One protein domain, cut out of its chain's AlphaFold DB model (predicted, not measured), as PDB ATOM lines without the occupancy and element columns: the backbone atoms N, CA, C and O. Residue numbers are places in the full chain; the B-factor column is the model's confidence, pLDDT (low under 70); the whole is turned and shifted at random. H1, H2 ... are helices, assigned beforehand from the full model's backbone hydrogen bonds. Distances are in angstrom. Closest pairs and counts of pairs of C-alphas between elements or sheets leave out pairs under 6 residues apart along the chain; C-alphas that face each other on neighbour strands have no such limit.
ATOM      1  N   VAL A 133      28.891  29.092 -44.395       52.97
ATOM      2  CA  VAL A 133      28.820  27.624 -44.428       52.97
ATOM      3  C   VAL A 133      27.389  27.197 -44.772       52.97
ATOM      4  O   VAL A 133      26.566  26.964 -43.889       52.97
ATOM      5  N   HIS A 134      27.081  27.126 -46.071       52.56
ATOM      6  CA  HIS A 134      25.731  26.874 -46.611       52.56
ATOM      7  C   HIS A 134      25.141  25.479 -46.300       52.56
ATOM      8  O   HIS A 134      24.007  25.193 -46.670       52.56
ATOM      9  N   THR A 135      25.886  24.602 -45.626       61.25
ATOM     10  CA  THR A 135      25.536  23.185 -45.425       61.25
ATOM     11  C   THR A 135      24.917  22.863 -44.064       61.25
ATOM     12  O   THR A 135      24.468  21.737 -43.857       61.25
ATOM     13  N   TYR A 136      24.899  23.801 -43.114       74.81
ATOM     14  CA  TYR A 136      24.371  23.558 -41.767       74.81
ATOM     15  C   TYR A 136      22.949  24.101 -41.602       74.81
ATOM     16  O   TYR A 136      22.693  25.276 -41.836       74.81
ATOM     17  N   GLY A 137      22.025  23.249 -41.148       67.31
ATOM     18  CA  GLY A 137      20.595  23.574 -41.055       67.31
ATOM     19  C   GLY A 137      20.169  24.423 -39.851       67.31
ATOM     20  O   GLY A 137      18.991  24.748 -39.740       67.31
ATOM     21  N   THR A 138      21.076  24.771 -38.930       77.75
ATOM     22  CA  THR A 138      20.752  25.622 -37.769       77.75
ATOM     23  C   THR A 138      21.769  26.743 -37.593       77.75
ATOM     24  O   THR A 138      22.974  26.549 -37.763       77.75
ATOM     25  N   THR A 139      21.294  27.917 -37.168       78.06
ATOM     26  CA  THR A 139      22.136  29.092 -36.893       78.06
ATOM     27  C   THR A 139      23.247  28.787 -35.885       78.06
ATOM     28  O   THR A 139      24.363  29.277 -36.023       78.06
ATOM     29  N   GLN A 140      22.970  27.925 -34.903       79.81
ATOM     30  CA  GLN A 140      23.936  27.531 -33.878       79.81
ATOM     31  C   GLN A 140      25.076  26.664 -34.451       79.81
ATOM     32  O   GLN A 140      26.234  26.862 -34.086       79.81
ATOM     33  N   LEU A 141      24.778  25.752 -35.388       78.06
ATOM     34  CA  LEU A 141      25.796  24.959 -36.092       78.06
ATOM     35  C   LEU A 141      26.646  25.831 -37.020       78.06
ATOM     36  O   LEU A 141      27.866  25.692 -37.037       78.06
ATOM     37  N   ILE A 142      26.014  26.768 -37.735       79.94
ATOM     38  CA  ILE A 142      26.719  27.728 -38.598       79.94
ATOM     39  C   ILE A 142      27.700  28.566 -37.769       79.94
ATOM     40  O   ILE A 142      28.859  28.708 -38.149       79.94
ATOM     41  N   GLN A 143      27.267  29.099 -36.623       81.81
ATOM     42  CA  GLN A 143      28.125  29.897 -35.737       81.81
ATOM     43  C   GLN A 143      29.299  29.089 -35.173       81.81
ATOM     44  O   GLN A 143      30.412  29.606 -35.085       81.81
ATOM     45  N   PHE A 144      29.073  27.825 -34.813       85.94
ATOM     46  CA  PHE A 144      30.141  26.957 -34.323       85.94
ATOM     47  C   PHE A 144      31.150  26.597 -35.414       85.94
ATOM     48  O   PHE A 144      32.353  26.686 -35.186       85.94
ATOM     49  N   ALA A 145      30.682  26.259 -36.617       82.56
ATOM     50  CA  ALA A 145      31.560  25.994 -37.750       82.56
ATOM     51  C   ALA A 145      32.359  27.237 -38.161       82.56
ATOM     52  O   ALA A 145      33.548  27.130 -38.440       82.56
ATOM     53  N   LYS A 146      31.750  28.428 -38.132       82.12
ATOM     54  CA  LYS A 146      32.472  29.692 -38.335       82.12
ATOM     55  C   LYS A 146      33.591  29.866 -37.312       82.12
ATOM     56  O   LYS A 146      34.714  30.133 -37.709       82.12
ATOM     57  N   LEU A 147      33.314  29.627 -36.027       83.62
ATOM     58  CA  LEU A 147      34.339  29.686 -34.981       83.62
ATOM     59  C   LEU A 147      35.489  28.700 -35.241       83.62
ATOM     60  O   LEU A 147      36.643  29.073 -35.081       83.62
ATOM     61  N   LEU A 148      35.199  27.467 -35.670       82.12
ATOM     62  CA  LEU A 148      36.232  26.481 -36.025       82.12
ATOM     63  C   LEU A 148      37.100  26.907 -37.218       82.12
ATOM     64  O   LEU A 148      38.214  26.415 -37.369       82.12
ATOM     65  N   ASN A 149      36.597  27.785 -38.080       80.50
ATOM     66  CA  ASN A 149      37.311  28.279 -39.255       80.50
ATOM     67  C   ASN A 149      37.881  29.695 -39.057       80.50
ATOM     68  O   ASN A 149      38.488  30.235 -39.976       80.50
ATOM     69  N   ASP A 150      37.713  30.288 -37.873       76.31
ATOM     70  CA  ASP A 150      38.209  31.625 -37.553       76.31
ATOM     71  C   ASP A 150      39.657  31.562 -37.045       76.31
ATOM     72  O   ASP A 150      39.957  31.723 -35.854       76.31
ATOM     73  N   ASP A 151      40.574  31.304 -37.979       67.69
ATOM     74  CA  ASP A 151      42.007  31.235 -37.691       67.69
ATOM     75  C   ASP A 151      42.528  32.577 -37.146       67.69
ATOM     76  O   ASP A 151      43.430  32.605 -36.309       67.69
ATOM     77  N   VAL A 152      41.944  33.707 -37.557       66.25
ATOM     78  CA  VAL A 152      42.344  35.040 -37.082       66.25
ATOM     79  C   VAL A 152      42.026  35.200 -35.596       66.25
ATOM     80  O   VAL A 152      42.885  35.643 -34.825       66.25
ATOM     81  N   PHE A 153      40.830  34.805 -35.156       68.50
ATOM     82  CA  PHE A 153      40.456  34.858 -33.745       68.50
ATOM     83  C   PHE A 153      41.277  33.882 -32.893       68.50
ATOM     84  O   PHE A 153      41.722  34.242 -31.798       68.50
ATOM     85  N   PHE A 154      41.553  32.682 -33.415       66.81
ATOM     86  CA  PHE A 154      42.422  31.714 -32.746       66.81
ATOM     87  C   PHE A 154      43.813  32.299 -32.444       66.81
ATOM     88  O   PHE A 154      44.276  32.230 -31.302       66.81
ATOM     89  N   HIS A 155      44.458  32.930 -33.429       64.94
ATOM     90  CA  HIS A 155      45.813  33.470 -33.265       64.94
ATOM     91  C   HIS A 155      45.858  34.796 -32.489       64.94
ATOM     92  O   HIS A 155      46.831  35.055 -31.780       64.94
ATOM     93  N   SER A 156      44.826  35.638 -32.596       57.53
ATOM     94  CA  SER A 156      44.780  36.938 -31.906       57.53
ATOM     95  C   SER A 156      44.392  36.829 -30.430       57.53
ATOM     96  O   SER A 156      44.870  37.618 -29.615       57.53
ATOM     97  N   SER A 157      43.564  35.847 -30.051       71.94
ATOM     98  CA  SER A 157      43.105  35.695 -28.668       71.94
ATOM     99  C   SER A 157      42.885  34.235 -28.257       71.94
ATOM    100  O   SER A 157      41.791  33.829 -27.862       71.94
ATOM    101  N   HIS A 158      43.957  33.439 -28.294       71.94
ATOM    102  CA  HIS A 158      43.937  31.986 -28.060       71.94
ATOM    103  C   HIS A 158      43.145  31.540 -26.809       71.94
ATOM    104  O   HIS A 158      42.332  30.618 -26.880       71.94
ATOM    105  N   LYS A 159      43.310  32.205 -25.656       77.31
ATOM    106  CA  LYS A 159      42.588  31.847 -24.420       77.31
ATOM    107  C   LYS A 159      41.083  32.116 -24.527       77.31
ATOM    108  O   LYS A 159      40.275  31.290 -24.093       77.31
ATOM    109  N   LEU A 160      40.690  33.258 -25.099       80.31
ATOM    110  CA  LEU A 160      39.279  33.599 -25.311       80.31
ATOM    111  C   LEU A 160      38.646  32.705 -26.379       80.31
ATOM    112  O   LEU A 160      37.497  32.291 -26.207       80.31
ATOM    113  N   PHE A 161      39.407  32.346 -27.414       85.81
ATOM    114  CA  PHE A 161      39.012  31.365 -28.415       85.81
ATOM    115  C   PHE A 161      38.641  30.034 -27.760       85.81
ATOM    116  O   PHE A 161      37.495  29.605 -27.878       85.81
ATOM    117  N   TYR A 162      39.546  29.422 -26.985       84.50
ATOM    118  CA  TYR A 162      39.272  28.129 -26.346       84.50
ATOM    119  C   TYR A 162      38.120  28.201 -25.338       84.50
ATOM    120  O   TYR A 162      37.277  27.304 -25.299       84.50
ATOM    121  N   LYS A 163      38.006  29.299 -24.578       86.44
ATOM    122  CA  LYS A 163      36.857  29.535 -23.689       86.44
ATOM    123  C   LYS A 163      35.533  29.534 -24.450       86.44
ATOM    124  O   LYS A 163      34.557  28.935 -23.995       86.44
ATOM    125  N   ARG A 164      35.489  30.204 -25.603       85.50
ATOM    126  CA  ARG A 164      34.295  30.292 -26.449       85.50
ATOM    127  C   ARG A 164      34.002  28.958 -27.136       85.50
ATOM    128  O   ARG A 164      32.853  28.519 -27.102       85.50
ATOM    129  N   LEU A 165      35.030  28.290 -27.661       90.19
ATOM    130  CA  LEU A 165      34.950  26.970 -28.287       90.19
ATOM    131  C   LEU A 165      34.331  25.948 -27.331       90.19
ATOM    132  O   LEU A 165      33.307  25.354 -27.656       90.19
ATOM    133  N   ILE A 166      34.897  25.796 -26.129       89.12
ATOM    134  CA  ILE A 166      34.447  24.811 -25.134       89.12
ATOM    135  C   ILE A 166      33.020  25.105 -24.668       89.12
ATOM    136  O   ILE A 166      32.214  24.181 -24.527       89.12
ATOM    137  N   LYS A 167      32.680  26.383 -24.459       88.38
ATOM    138  CA  LYS A 167      31.333  26.795 -24.044       88.38
ATOM    139  C   LYS A 167      30.285  26.435 -25.098       88.38
ATOM    140  O   LYS A 167      29.272  25.825 -24.755       88.38
ATOM    141  N   ILE A 168      30.519  26.802 -26.359       88.31
ATOM    142  CA  ILE A 168      29.567  26.535 -27.446       88.31
ATOM    143  C   ILE A 168      29.487  25.030 -27.714       88.31
ATOM    144  O   ILE A 168      28.385  24.490 -27.769       88.31
ATOM    145  N   PHE A 169      30.628  24.339 -27.778       90.12
ATOM    146  CA  PHE A 169      30.685  22.886 -27.943       90.12
ATOM    147  C   PHE A 169      29.866  22.155 -26.873       90.12
ATOM    148  O   PHE A 169      28.969  21.379 -27.198       90.12
ATOM    149  N   SER A 170      30.102  22.460 -25.593       88.06
ATOM    150  CA  SER A 170      29.385  21.823 -24.481       88.06
ATOM    151  C   SER A 170      27.879  22.093 -24.538       88.06
ATOM    152  O   SER A 170      27.080  21.215 -24.222       88.06
ATOM    153  N   SER A 171      27.478  23.296 -24.956       87.12
ATOM    154  CA  SER A 171      26.064  23.636 -25.137       87.12
ATOM    155  C   SER A 171      25.418  22.840 -26.270       87.12
ATOM    156  O   SER A 171      24.269  22.433 -26.136       87.12
ATOM    157  N   LEU A 172      26.130  22.628 -27.379       86.75
ATOM    158  CA  LEU A 172      25.613  21.924 -28.553       86.75
ATOM    159  C   LEU A 172      25.506  20.415 -28.324       86.75
ATOM    160  O   LEU A 172      24.492  19.821 -28.679       86.75
ATOM    161  N   VAL A 173      26.509  19.810 -27.681       85.06
ATOM    162  CA  VAL A 173      26.500  18.382 -27.316       85.06
ATOM    163  C   VAL A 173      25.343  18.053 -26.367       85.06
ATOM    164  O   VAL A 173      24.719  17.002 -26.489       85.06
ATOM    165  N   ASN A 174      25.017  18.959 -25.443       82.44
ATOM    166  CA  ASN A 174      23.922  18.761 -24.490       82.44
ATOM    167  C   ASN A 174      22.542  19.157 -25.042       82.44
ATOM    168  O   ASN A 174      21.539  18.959 -24.362       82.44
ATOM    169  N   ASN A 175      22.460  19.720 -26.252       80.75
ATOM    170  CA  ASN A 175      21.189  20.130 -26.837       80.75
ATOM    171  C   ASN A 175      20.508  18.951 -27.550       80.75
ATOM    172  O   ASN A 175      20.849  18.604 -28.684       80.75
ATOM    173  N   GLU A 176      19.490  18.379 -26.906       68.69
ATOM    174  CA  GLU A 176      18.730  17.224 -27.405       68.69
ATOM    175  C   GLU A 176      18.060  17.461 -28.766       68.69
ATOM    176  O   GLU A 176      17.872  16.524 -29.545       68.69
ATOM    177  N   THR A 177      17.739  18.714 -29.106       67.44
ATOM    178  CA  THR A 177      17.152  19.044 -30.416       67.44
ATOM    179  C   THR A 177      18.149  18.877 -31.566       67.44
ATOM    180  O   THR A 177      17.742  18.563 -32.684       67.44
ATOM    181  N   ILE A 178      19.449  19.018 -31.286       64.19
ATOM    182  CA  ILE A 178      20.541  18.928 -32.266       64.19
ATOM    183  C   ILE A 178      21.100  17.504 -32.332       64.19
ATOM    184  O   ILE A 178      21.445  17.021 -33.413       64.19
ATOM    185  N   THR A 179      21.154  16.805 -31.197       61.88
ATOM    186  CA  THR A 179      21.842  15.512 -31.063       61.88
ATOM    187  C   THR A 179      20.973  14.277 -31.292       61.88
ATOM    188  O   THR A 179      21.508  13.168 -31.216       61.88
ATOM    189  N   LYS A 180      19.672  14.439 -31.610       63.59
ATOM    190  CA  LYS A 180      18.681  13.355 -31.797       63.59
ATOM    191  C   LYS A 180      19.291  12.065 -32.376       63.59
ATOM    192  O   LYS A 180      19.556  11.970 -33.575       63.59
ATOM    193  N   GLY A 181      19.513  11.085 -31.497       58.88
ATOM    194  CA  GLY A 181      19.886   9.700 -31.808       58.88
ATOM    195  C   GLY A 181      21.316   9.432 -32.294       58.88
ATOM    196  O   GLY A 181      21.734   8.277 -32.267       58.88
ATOM    197  N   HIS A 182      22.083  10.440 -32.729       65.25
ATOM    198  CA  HIS A 182      23.340  10.202 -33.456       65.25
ATOM    199  C   HIS A 182      24.517  11.113 -33.075       65.25
ATOM    200  O   HIS A 182      25.477  11.178 -33.835       65.25
ATOM    201  N   GLY A 183      24.458  11.794 -31.925       73.88
ATOM    202  CA  GLY A 183      25.547  12.644 -31.426       73.88
ATOM    203  C   GLY A 183      25.749  13.937 -32.228       73.88
ATOM    204  O   GLY A 183      25.292  14.082 -33.364       73.88
ATOM    205  N   PHE A 184      26.402  14.917 -31.610       83.94
ATOM    206  CA  PHE A 184      26.688  16.219 -32.212       83.94
ATOM    207  C   PHE A 184      27.757  16.126 -33.311       83.94
ATOM    208  O   PHE A 184      27.591  16.713 -34.376       83.94
ATOM    209  N   CYS A 185      28.821  15.353 -33.100       81.50
ATOM    210  CA  CYS A 185      29.946  15.234 -34.026       81.50
ATOM    211  C   CYS A 185      29.521  14.710 -35.402       81.50
ATOM    212  O   CYS A 185      30.078  15.134 -36.408       81.50
ATOM    213  N   ARG A 186      28.488  13.858 -35.482       78.00
ATOM    214  CA  ARG A 186      27.923  13.399 -36.766       78.00
ATOM    215  C   ARG A 186      27.190  14.493 -37.546       78.00
ATOM    216  O   ARG A 186      26.902  14.315 -38.726       78.00
ATOM    217  N   LYS A 187      26.832  15.601 -36.892       80.94
ATOM    218  CA  LYS A 187      26.218  16.766 -37.540       80.94
ATOM    219  C   LYS A 187      27.251  17.688 -38.169       80.94
ATOM    220  O   LYS A 187      26.839  18.546 -38.939       80.94
ATOM    221  N   LEU A 188      28.537  17.525 -37.854       79.12
ATOM    222  CA  LEU A 188      29.630  18.281 -38.455       79.12
ATOM    223  C   LEU A 188      30.071  17.647 -39.775       79.12
ATOM    224  O   LEU A 188      30.046  16.427 -39.945       79.12
ATOM    225  N   ARG A 189      30.520  18.488 -40.708       75.75
ATOM    226  CA  ARG A 189      31.278  18.045 -41.878       75.75
ATOM    227  C   ARG A 189      32.599  17.418 -41.419       75.75
ATOM    228  O   ARG A 189      33.144  17.866 -40.408       75.75
ATOM    229  N   PRO A 190      33.155  16.457 -42.176       68.69
ATOM    230  CA  PRO A 190      34.428  15.824 -41.831       68.69
ATOM    231  C   PRO A 190      35.558  16.823 -41.537       68.69
ATOM    232  O   PRO A 190      36.249  16.680 -40.537       68.69
ATOM    233  N   GLU A 191      35.682  17.880 -42.343       70.12
ATOM    234  CA  GLU A 191      36.712  18.921 -42.189       70.12
ATOM    235  C   GLU A 191      36.558  19.722 -40.885       70.12
ATOM    236  O   GLU A 191      37.532  19.982 -40.179       70.12
ATOM    237  N   ASP A 192      35.324  20.095 -40.532       78.38
ATOM    238  CA  ASP A 192      35.041  20.848 -39.307       78.38
ATOM    239  C   ASP A 192      35.224  19.958 -38.066       78.38
ATOM    240  O   ASP A 192      35.719  20.410 -37.032       78.38
ATOM    241  N   LEU A 193      34.880  18.672 -38.172       78.75
ATOM    242  CA  LEU A 193      35.144  17.685 -37.131       78.75
ATOM    243  C   LEU A 193      36.649  17.487 -36.905       78.75
ATOM    244  O   LEU A 193      37.102  17.453 -35.762       78.75
ATOM    245  N   GLU A 194      37.429  17.390 -37.980       65.81
ATOM    246  CA  GLU A 194      38.885  17.278 -37.901       65.81
ATOM    247  C   GLU A 194      39.494  18.513 -37.225       65.81
ATOM    248  O   GLU A 194      40.331  18.385 -36.328       65.81
ATOM    249  N   LYS A 195      39.029  19.720 -37.581       75.44
ATOM    250  CA  LYS A 195      39.442  20.962 -36.909       75.44
ATOM    251  C   LYS A 195      39.076  20.961 -35.427       75.44
ATOM    252  O   LYS A 195      39.914  21.315 -34.601       75.44
ATOM    253  N   LEU A 196      37.871  20.518 -35.069       83.44
ATOM    254  CA  LEU A 196      37.449  20.387 -33.674       83.44
ATOM    255  C   LEU A 196      38.393  19.468 -32.885       83.44
ATOM    256  O   LEU A 196      38.886  19.863 -31.829       83.44
ATOM    257  N   ILE A 197      38.689  18.276 -33.408       72.12
ATOM    258  CA  ILE A 197      39.601  17.316 -32.769       72.12
ATOM    259  C   ILE A 197      41.000  17.929 -32.621       72.12
ATOM    260  O   ILE A 197      41.577  17.877 -31.534       72.12
ATOM    261  N   LYS A 198      41.517  18.580 -33.672       69.81
ATOM    262  CA  LYS A 198      42.811  19.281 -33.638       69.81
ATOM    263  C   LYS A 198      42.848  20.369 -32.574       69.81
ATOM    264  O   LYS A 198      43.806  20.413 -31.812       69.81
ATOM    265  N   PHE A 199      41.821  21.210 -32.463       80.19
ATOM    266  CA  PHE A 199      41.779  22.243 -31.426       80.19
ATOM    267  C   PHE A 199      41.739  21.650 -30.024       80.19
ATOM    268  O   PHE A 199      42.419  22.155 -29.137       80.19
ATOM    269  N   PHE A 200      41.004  20.560 -29.810       76.50
ATOM    270  CA  PHE A 200      41.027  19.872 -28.523       76.50
ATOM    271  C   PHE A 200      42.422  19.315 -28.220       76.50
ATOM    272  O   PHE A 200      42.949  19.581 -27.143       76.50
ATOM    273  N   ILE A 201      43.091  18.664 -29.170       63.22
ATOM    274  CA  ILE A 201      44.477  18.204 -28.988       63.22
ATOM    275  C   ILE A 201      45.420  19.389 -28.697       63.22
ATOM    276  O   ILE A 201      46.119  19.392 -27.684       63.22
ATOM    277  N   TYR A 202      45.396  20.442 -29.518       67.75
ATOM    278  CA  TYR A 202      46.261  21.614 -29.354       67.75
ATOM    279  C   TYR A 202      46.006  22.376 -28.061       67.75
ATOM    280  O   TYR A 202      46.965  22.826 -27.437       67.75
ATOM    281  N   SER A 203      44.754  22.477 -27.613       67.81
ATOM    282  CA  SER A 203      44.414  23.141 -26.352       67.81
ATOM    283  C   SER A 203      45.135  22.498 -25.172       67.81
ATOM    284  O   SER A 203      45.632  23.189 -24.289       67.81
ATOM    285  N   ASN A 204      45.273  21.177 -25.179       57.50
ATOM    286  CA  ASN A 204      45.901  20.482 -24.076       57.50
ATOM    287  C   ASN A 204      47.441  20.555 -24.114       57.50
ATOM    288  O   ASN A 204      48.077  20.417 -23.068       57.50
ATOM    289  N   VAL A 205      48.031  20.791 -25.294       56.88
ATOM    290  CA  VAL A 205      49.475  21.023 -25.474       56.88
ATOM    291  C   VAL A 205      49.850  22.476 -25.165       56.88
ATOM    292  O   VAL A 205      50.860  22.728 -24.515       56.88
ATOM    293  N   GLN A 206      49.054  23.440 -25.635       61.69
ATOM    294  CA  GLN A 206      49.392  24.864 -25.574       61.69
ATOM    295  C   GLN A 206      48.989  25.541 -24.261       61.69
ATOM    296  O   GLN A 206      49.642  26.501 -23.858       61.69
ATOM    297  N   LEU A 207      47.924  25.084 -23.595       62.34
ATOM    298  CA  LEU A 207      47.416  25.752 -22.396       62.34
ATOM    299  C   LEU A 207      48.163  25.319 -21.132       62.34
ATOM    300  O   LEU A 207      48.398  24.130 -20.870       62.34
ATOM    301  N   SER A 208      48.461  26.292 -20.272       68.19
ATOM    302  CA  SER A 208      49.005  26.015 -18.944       68.19
ATOM    303  C   SER A 208      48.013  25.208 -18.099       68.19
ATOM    304  O   SER A 208      46.803  25.219 -18.322       68.19
ATOM    305  N   LEU A 209      48.508  24.508 -17.077       61.12
ATOM    306  CA  LEU A 209      47.659  23.681 -16.209       61.12
ATOM    307  C   LEU A 209      46.581  24.506 -15.478       61.12
ATOM    308  O   LEU A 209      45.478  24.018 -15.242       61.12
ATOM    309  N   LYS A 210      46.874  25.777 -15.167       70.62
ATOM    310  CA  LYS A 210      45.906  26.720 -14.591       70.62
ATOM    311  C   LYS A 210      44.790  27.056 -15.585       70.62
ATOM    312  O   LYS A 210      43.622  27.024 -15.219       70.62
ATOM    313  N   GLU A 211      45.138  27.328 -16.839       73.75
ATOM    314  CA  GLU A 211      44.161  27.647 -17.887       73.75
ATOM    315  C   GLU A 211      43.285  26.447 -18.238       73.75
ATOM    316  O   GLU A 211      42.079  26.606 -18.404       73.75
ATOM    317  N   ARG A 212      43.857  25.241 -18.288       75.81
ATOM    318  CA  ARG A 212      43.093  24.006 -18.518       75.81
ATOM    319  C   ARG A 212      42.008  23.801 -17.454       75.81
ATOM    320  O   ARG A 212      40.841  23.615 -17.808       75.81
ATOM    321  N   LYS A 213      42.364  24.005 -16.177       75.00
ATOM    322  CA  LYS A 213      41.423  23.970 -15.045       75.00
ATOM    323  C   LYS A 213      40.352  25.054 -15.143       75.00
ATOM    324  O   LYS A 213      39.172  24.754 -14.995       75.00
ATOM    325  N   GLU A 214      40.736  26.299 -15.432       80.25
ATOM    326  CA  GLU A 214      39.789  27.413 -15.618       80.25
ATOM    327  C   GLU A 214      38.767  27.131 -16.734       80.25
ATOM    328  O   GLU A 214      37.615  27.561 -16.653       80.25
ATOM    329  N   LEU A 215      39.179  26.404 -17.773       80.56
ATOM    330  CA  LEU A 215      38.340  26.045 -18.912       80.56
ATOM    331  C   LEU A 215      37.579  24.722 -18.741       80.56
ATOM    332  O   LEU A 215      36.771  24.386 -19.606       80.56
ATOM    333  N   ASN A 216      37.786  23.990 -17.640       81.31
ATOM    334  CA  ASN A 216      37.263  22.637 -17.424       81.31
ATOM    335  C   ASN A 216      37.579  21.687 -18.596       81.31
ATOM    336  O   ASN A 216      36.707  20.944 -19.064       81.31
ATOM    337  N   LEU A 217      38.818  21.728 -19.094       78.81
ATOM    338  CA  LEU A 217      39.191  21.064 -20.342       78.81
ATOM    339  C   LEU A 217      39.027  19.537 -20.277       78.81
ATOM    340  O   LEU A 217      38.528  18.948 -21.230       78.81
ATOM    341  N   SER A 218      39.317  18.899 -19.136       70.44
ATOM    342  CA  SER A 218      39.039  17.466 -18.926       70.44
ATOM    343  C   SER A 218      37.568  17.101 -19.161       70.44
ATOM    344  O   SER A 218      37.255  16.143 -19.874       70.44
ATOM    345  N   LYS A 219      36.636  17.902 -18.629       79.56
ATOM    346  CA  LYS A 219      35.197  17.675 -18.820       79.56
ATOM    347  C   LYS A 219      34.813  17.812 -20.293       79.56
ATOM    348  O   LYS A 219      34.029  17.011 -20.794       79.56
ATOM    349  N   ALA A 220      35.387  18.791 -20.987       82.19
ATOM    350  CA  ALA A 220      35.164  18.995 -22.412       82.19
ATOM    351  C   ALA A 220      35.738  17.839 -23.259       82.19
ATOM    352  O   ALA A 220      35.047  17.347 -24.151       82.19
ATOM    353  N   ASN A 221      36.949  17.356 -22.952       77.62
ATOM    354  CA  ASN A 221      37.569  16.197 -23.609       77.62
ATOM    355  C   ASN A 221      36.683  14.944 -23.452       77.62
ATOM    356  O   ASN A 221      36.409  14.242 -24.425       77.62
ATOM    357  N   ASN A 222      36.167  14.694 -22.244       73.81
ATOM    358  CA  ASN A 222      35.269  13.566 -21.970       73.81
ATOM    359  C   ASN A 222      33.931  13.678 -22.712       73.81
ATOM    360  O   ASN A 222      33.409  12.672 -23.206       73.81
ATOM    361  N   LEU A 223      33.383  14.893 -22.825       81.62
ATOM    362  CA  LEU A 223      32.196  15.158 -23.639       81.62
ATOM    363  C   LEU A 223      32.456  14.834 -25.115       81.62
ATOM    364  O   LEU A 223      31.643  14.139 -25.720       81.62
ATOM    365  N   LEU A 224      33.602  15.248 -25.665       83.19
ATOM    366  CA  LEU A 224      33.999  14.937 -27.042       83.19
ATOM    367  C   LEU A 224      34.133  13.432 -27.282       83.19
ATOM    368  O   LEU A 224      33.537  12.911 -28.222       83.19
ATOM    369  N   ILE A 225      34.834  12.711 -26.405       73.94
ATOM    370  CA  ILE A 225      34.989  11.252 -26.516       73.94
ATOM    371  C   ILE A 225      33.622  10.553 -26.470       73.94
ATOM    372  O   ILE A 225      33.350   9.649 -27.264       73.94
ATOM    373  N   THR A 226      32.748  10.968 -25.551       75.00
ATOM    374  CA  THR A 226      31.412  10.377 -25.392       75.00
ATOM    375  C   THR A 226      30.542  10.629 -26.620       75.00
ATOM    376  O   THR A 226      29.853   9.724 -27.095       75.00
ATOM    377  N   ASP A 227      30.577  11.846 -27.150       79.44
ATOM    378  CA  ASP A 227      29.772  12.239 -28.298       79.44
ATOM    379  C   ASP A 227      30.248  11.590 -29.609       79.44
ATOM    380  O   ASP A 227      29.427  11.125 -30.401       79.44
ATOM    381  N   LEU A 228      31.562  11.436 -29.798       74.44
ATOM    382  CA  LEU A 228      32.144  10.685 -30.916       74.44
ATOM    383  C   LEU A 228      31.722   9.210 -30.902       74.44
ATOM    384  O   LEU A 228      31.337   8.668 -31.940       74.44
ATOM    385  N   ARG A 229      31.698   8.583 -29.714       69.69
ATOM    386  CA  ARG A 229      31.185   7.214 -29.535       69.69
ATOM    387  C   ARG A 229      29.706   7.113 -29.901       69.69
ATOM    388  O   ARG A 229      29.339   6.238 -30.681       69.69
ATOM    389  N   LYS A 230      28.866   8.027 -29.397       71.94
ATOM    390  CA  LYS A 230      27.434   8.100 -29.756       71.94
ATOM    391  C   LYS A 230      27.220   8.331 -31.253       71.94
ATOM    392  O   LYS A 230      26.255   7.831 -31.823       71.94
ATOM    393  N   SER A 231      28.134   9.059 -31.886       70.81
ATOM    394  CA  SER A 231      28.104   9.354 -33.318       70.81
ATOM    395  C   SER A 231      28.466   8.163 -34.207       70.81
ATOM    396  O   SER A 231      28.246   8.225 -35.418       70.81
ATOM    397  N   GLY A 232      29.001   7.076 -33.636       61.31
ATOM    398  CA  GLY A 232      29.515   5.930 -34.392       61.31
ATOM    399  C   GLY A 232      30.775   6.255 -35.198       61.31
ATOM    400  O   GLY A 232      31.161   5.483 -36.076       61.31
ATOM    401  N   LEU A 233      31.410   7.397 -34.920       63.84
ATOM    402  CA  LEU A 233      32.614   7.851 -35.600       63.84
ATOM    403  C   LEU A 233      33.823   7.210 -34.923       63.84
ATOM    404  O   LEU A 233      34.076   7.411 -33.734       63.84
ATOM    405  N   LYS A 234      34.561   6.404 -35.685       56.50
ATOM    406  CA  LYS A 234      35.808   5.800 -35.219       56.50
ATOM    407  C   LYS A 234      36.919   6.831 -35.386       56.50
ATOM    408  O   LYS A 234      37.388   7.048 -36.497       56.50
ATOM    409  N   LEU A 235      37.312   7.469 -34.287       56.19
ATOM    410  CA  LEU A 235      38.584   8.184 -34.232       56.19
ATOM    411  C   LEU A 235      39.727   7.227 -34.566       56.19
ATOM    412  O   LEU A 235      39.668   6.037 -34.224       56.19
ATOM    413  N   SER A 236      40.793   7.751 -35.166       55.00
ATOM    414  CA  SER A 236      42.029   6.989 -35.226       55.00
ATOM    415  C   SER A 236      42.537   6.731 -33.807       55.00
ATOM    416  O   SER A 236      42.344   7.509 -32.868       55.00
ATOM    417  N   ASN A 237      43.246   5.623 -33.658       49.72
ATOM    418  CA  ASN A 237      43.908   5.251 -32.417       49.72
ATOM    419  C   ASN A 237      44.863   6.352 -31.905       49.72
ATOM    420  O   ASN A 237      44.980   6.546 -30.697       49.72
ATOM    421  N   LYS A 238      45.454   7.134 -32.823       53.22
ATOM    422  CA  LYS A 238      46.307   8.297 -32.533       53.22
ATOM    423  C   LYS A 238      45.544   9.449 -31.881       53.22
ATOM    424  O   LYS A 238      46.010  10.010 -30.897       53.22
ATOM    425  N   GLU A 239      44.363   9.773 -32.397       55.72
ATOM    426  CA  GLU A 239      43.528  10.865 -31.882       55.72
ATOM    427  C   GLU A 239      42.879  10.502 -30.546       55.72
ATOM    428  O   GLU A 239      42.827  11.333 -29.643       55.72
ATOM    429  N   LEU A 240      42.441   9.247 -30.384       55.94
ATOM    430  CA  LEU A 240      41.945   8.739 -29.101       55.94
ATOM    431  C   LEU A 240      43.017   8.817 -28.024       55.94
ATOM    432  O   LEU A 240      42.745   9.286 -26.924       55.94
ATOM    433  N   PHE A 241      44.230   8.377 -28.341       55.09
ATOM    434  CA  PHE A 241      45.326   8.423 -27.392       55.09
ATOM    435  C   PHE A 241      45.750   9.848 -27.053       55.09
ATOM    436  O   PHE A 241      45.894  10.140 -25.875       55.09
ATOM    437  N   ALA A 242      45.869  10.744 -28.036       55.53
ATOM    438  CA  ALA A 242      46.177  12.147 -27.770       55.53
ATOM    439  C   ALA A 242      45.121  12.778 -26.845       55.53
ATOM    440  O   ALA A 242      45.462  13.436 -25.870       55.53
ATOM    441  N   LEU A 243      43.829  12.524 -27.080       56.06
ATOM    442  CA  LEU A 243      42.757  13.012 -26.205       56.06
ATOM    443  C   LEU A 243      42.810  12.397 -24.795       56.06
ATOM    444  O   LEU A 243      42.536  13.094 -23.815       56.06
ATOM    445  N   LEU A 244      43.181  11.118 -24.679       56.06
ATOM    446  CA  LEU A 244      43.355  10.436 -23.397       56.06
ATOM    447  C   LEU A 244      44.569  10.973 -22.635       56.06
ATOM    448  O   LEU A 244      44.382  11.475 -21.530       56.06
ATOM    449  N   GLU A 245      45.766  10.936 -23.226       53.97
ATOM    450  CA  GLU A 245      47.026  11.459 -22.672       53.97
ATOM    451  C   GLU A 245      46.813  12.827 -22.027       53.97
ATOM    452  O   GLU A 245      47.149  13.069 -20.870       53.97
ATOM    453  N   LEU A 246      46.126  13.690 -22.755       49.69
ATOM    454  CA  LEU A 246      45.892  15.063 -22.378       49.69
ATOM    455  C   LEU A 246      44.827  15.249 -21.277       49.69
ATOM    456  O   LEU A 246      44.954  16.154 -20.450       49.69
ATOM    457  N   SER A 247      43.824  14.366 -21.205       51.25
ATOM    458  CA  SER A 247      42.814  14.344 -20.131       51.25
ATOM    459  C   SER A 247      43.362  13.892 -18.767       51.25
ATOM    460  O   SER A 247      42.820  14.277 -17.731       51.25
ATOM    461  N   PHE A 248      44.461  13.130 -18.750       50.69
ATOM    462  CA  PHE A 248      45.080  12.590 -17.532       50.69
ATOM    463  C   PHE A 248      46.134  13.518 -16.896       50.69
ATOM    464  O   PHE A 248      46.505  13.314 -15.742       50.69
ATOM    465  N   ILE A 249      46.589  14.571 -17.590       51.47
ATOM    466  CA  ILE A 249      47.634  15.491 -17.090       51.47
ATOM    467  C   ILE A 249      47.126  16.424 -15.962       51.47
ATOM    468  O   ILE A 249      47.927  17.034 -15.255       51.47
ATOM    469  N   GLU A 250      45.811  16.554 -15.744       46.31
ATOM    470  CA  GLU A 250      45.246  17.645 -14.926       46.31
ATOM    471  C   GLU A 250      45.444  17.540 -13.396       46.31
ATOM    472  O   GLU A 250      45.370  18.567 -12.711       46.31
ATOM    473  N   SER A 251      45.795  16.373 -12.842       45.12
ATOM    474  CA  SER A 251      46.340  16.289 -11.474       45.12
ATOM    475  C   SER A 251      46.923  14.918 -11.147       45.12
ATOM    476  O   SER A 251      46.193  13.934 -11.062       45.12
TER     477      SER A 251
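This is residues 133 to 251 of the 428 residues of an uncharacterized protein of [Candida] inconspicua (UniProt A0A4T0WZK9). Two long helices, H3 and H5, cross in the middle of a compact all-helix domain, with H1 packed on both of them from one side and the hairpin of H7 and H8 covering the other, H7 on H3 and H8 on H5. The short helices lie at the margins: H2 at the corner between H1 and H3, H4 past the end of H3, and H6 between H5 and H7 along the chain. The printed part has 119 residues with eight named helices, H1 to H8 in order, which hold 85 of them, and no named strand. The radius of gyration of the C-alphas is 13.6 A, and the spans are 38 by 31 by 23 A.

H1, residues 139 to 148, meets H2, residues 151 to 156, only through their link. H3, residues 158 to 173, touches H1 with residues 165 to 172 alone, closest at the C-alphas of Phe 144 and Ile 168, 6.9 A apart; they run opposite ways at 35.4 degrees, only just a steep tilt. H2 and H3 only just touch, with 3 pairs of C-alphas within 8 A, and only at the corner, closest at the C-alphas of Phe 154 and Phe 161, 5.5 A apart. H4, residues 176 to 179, also only just touches H3, with 3 such pairs and only at the corner, closest at the C-alphas of Val 173 and Thr 179, 6.6 A apart. H5, residues 190 to 206, touches H1 with residues 192 to 196 alone, closest at the C-alphas of Ala 145 and Asp 192, 6.4 A apart. H6, residues 209 to 214, is near H3 and H5. H7, residues 217 to 230, touches H3, the hub, closest at the C-alphas of Ile 166 and Ala 220, 6.5 A apart. H8, residues 237 to 248, forms a helical hairpin with H7, closest at the C-alphas of Ser 218 and Ser 247, 5.0 A apart. H8 touches H5, closest at the C-alphas of Asn 204 and Leu 246, 5.7 A apart. H5, H7 and H8 form an up and down bundle, each running against the one before it. Every O i to N i+4 pair is within hydrogen-bond range in H1, H2, H3, H5, H6, H7 and H8; H4 is too short for one.

H1 begins at C-alpha 139, (22.136, 29.092, -36.893). H3 measures 22.1 A from first to last C-alpha, H5 23.9 A, H7 19.9 A and H8 16.6 A. H8 ends at C-alpha 248, (45.080, 12.590, -17.532).

The two C-alphas farthest apart, of His 134 and Ser 251, are 42.1 A apart. The printed part has no cut and no long link. Its mean pLDDT is 71.4; 50 residues are under 70, among them 232 to 251.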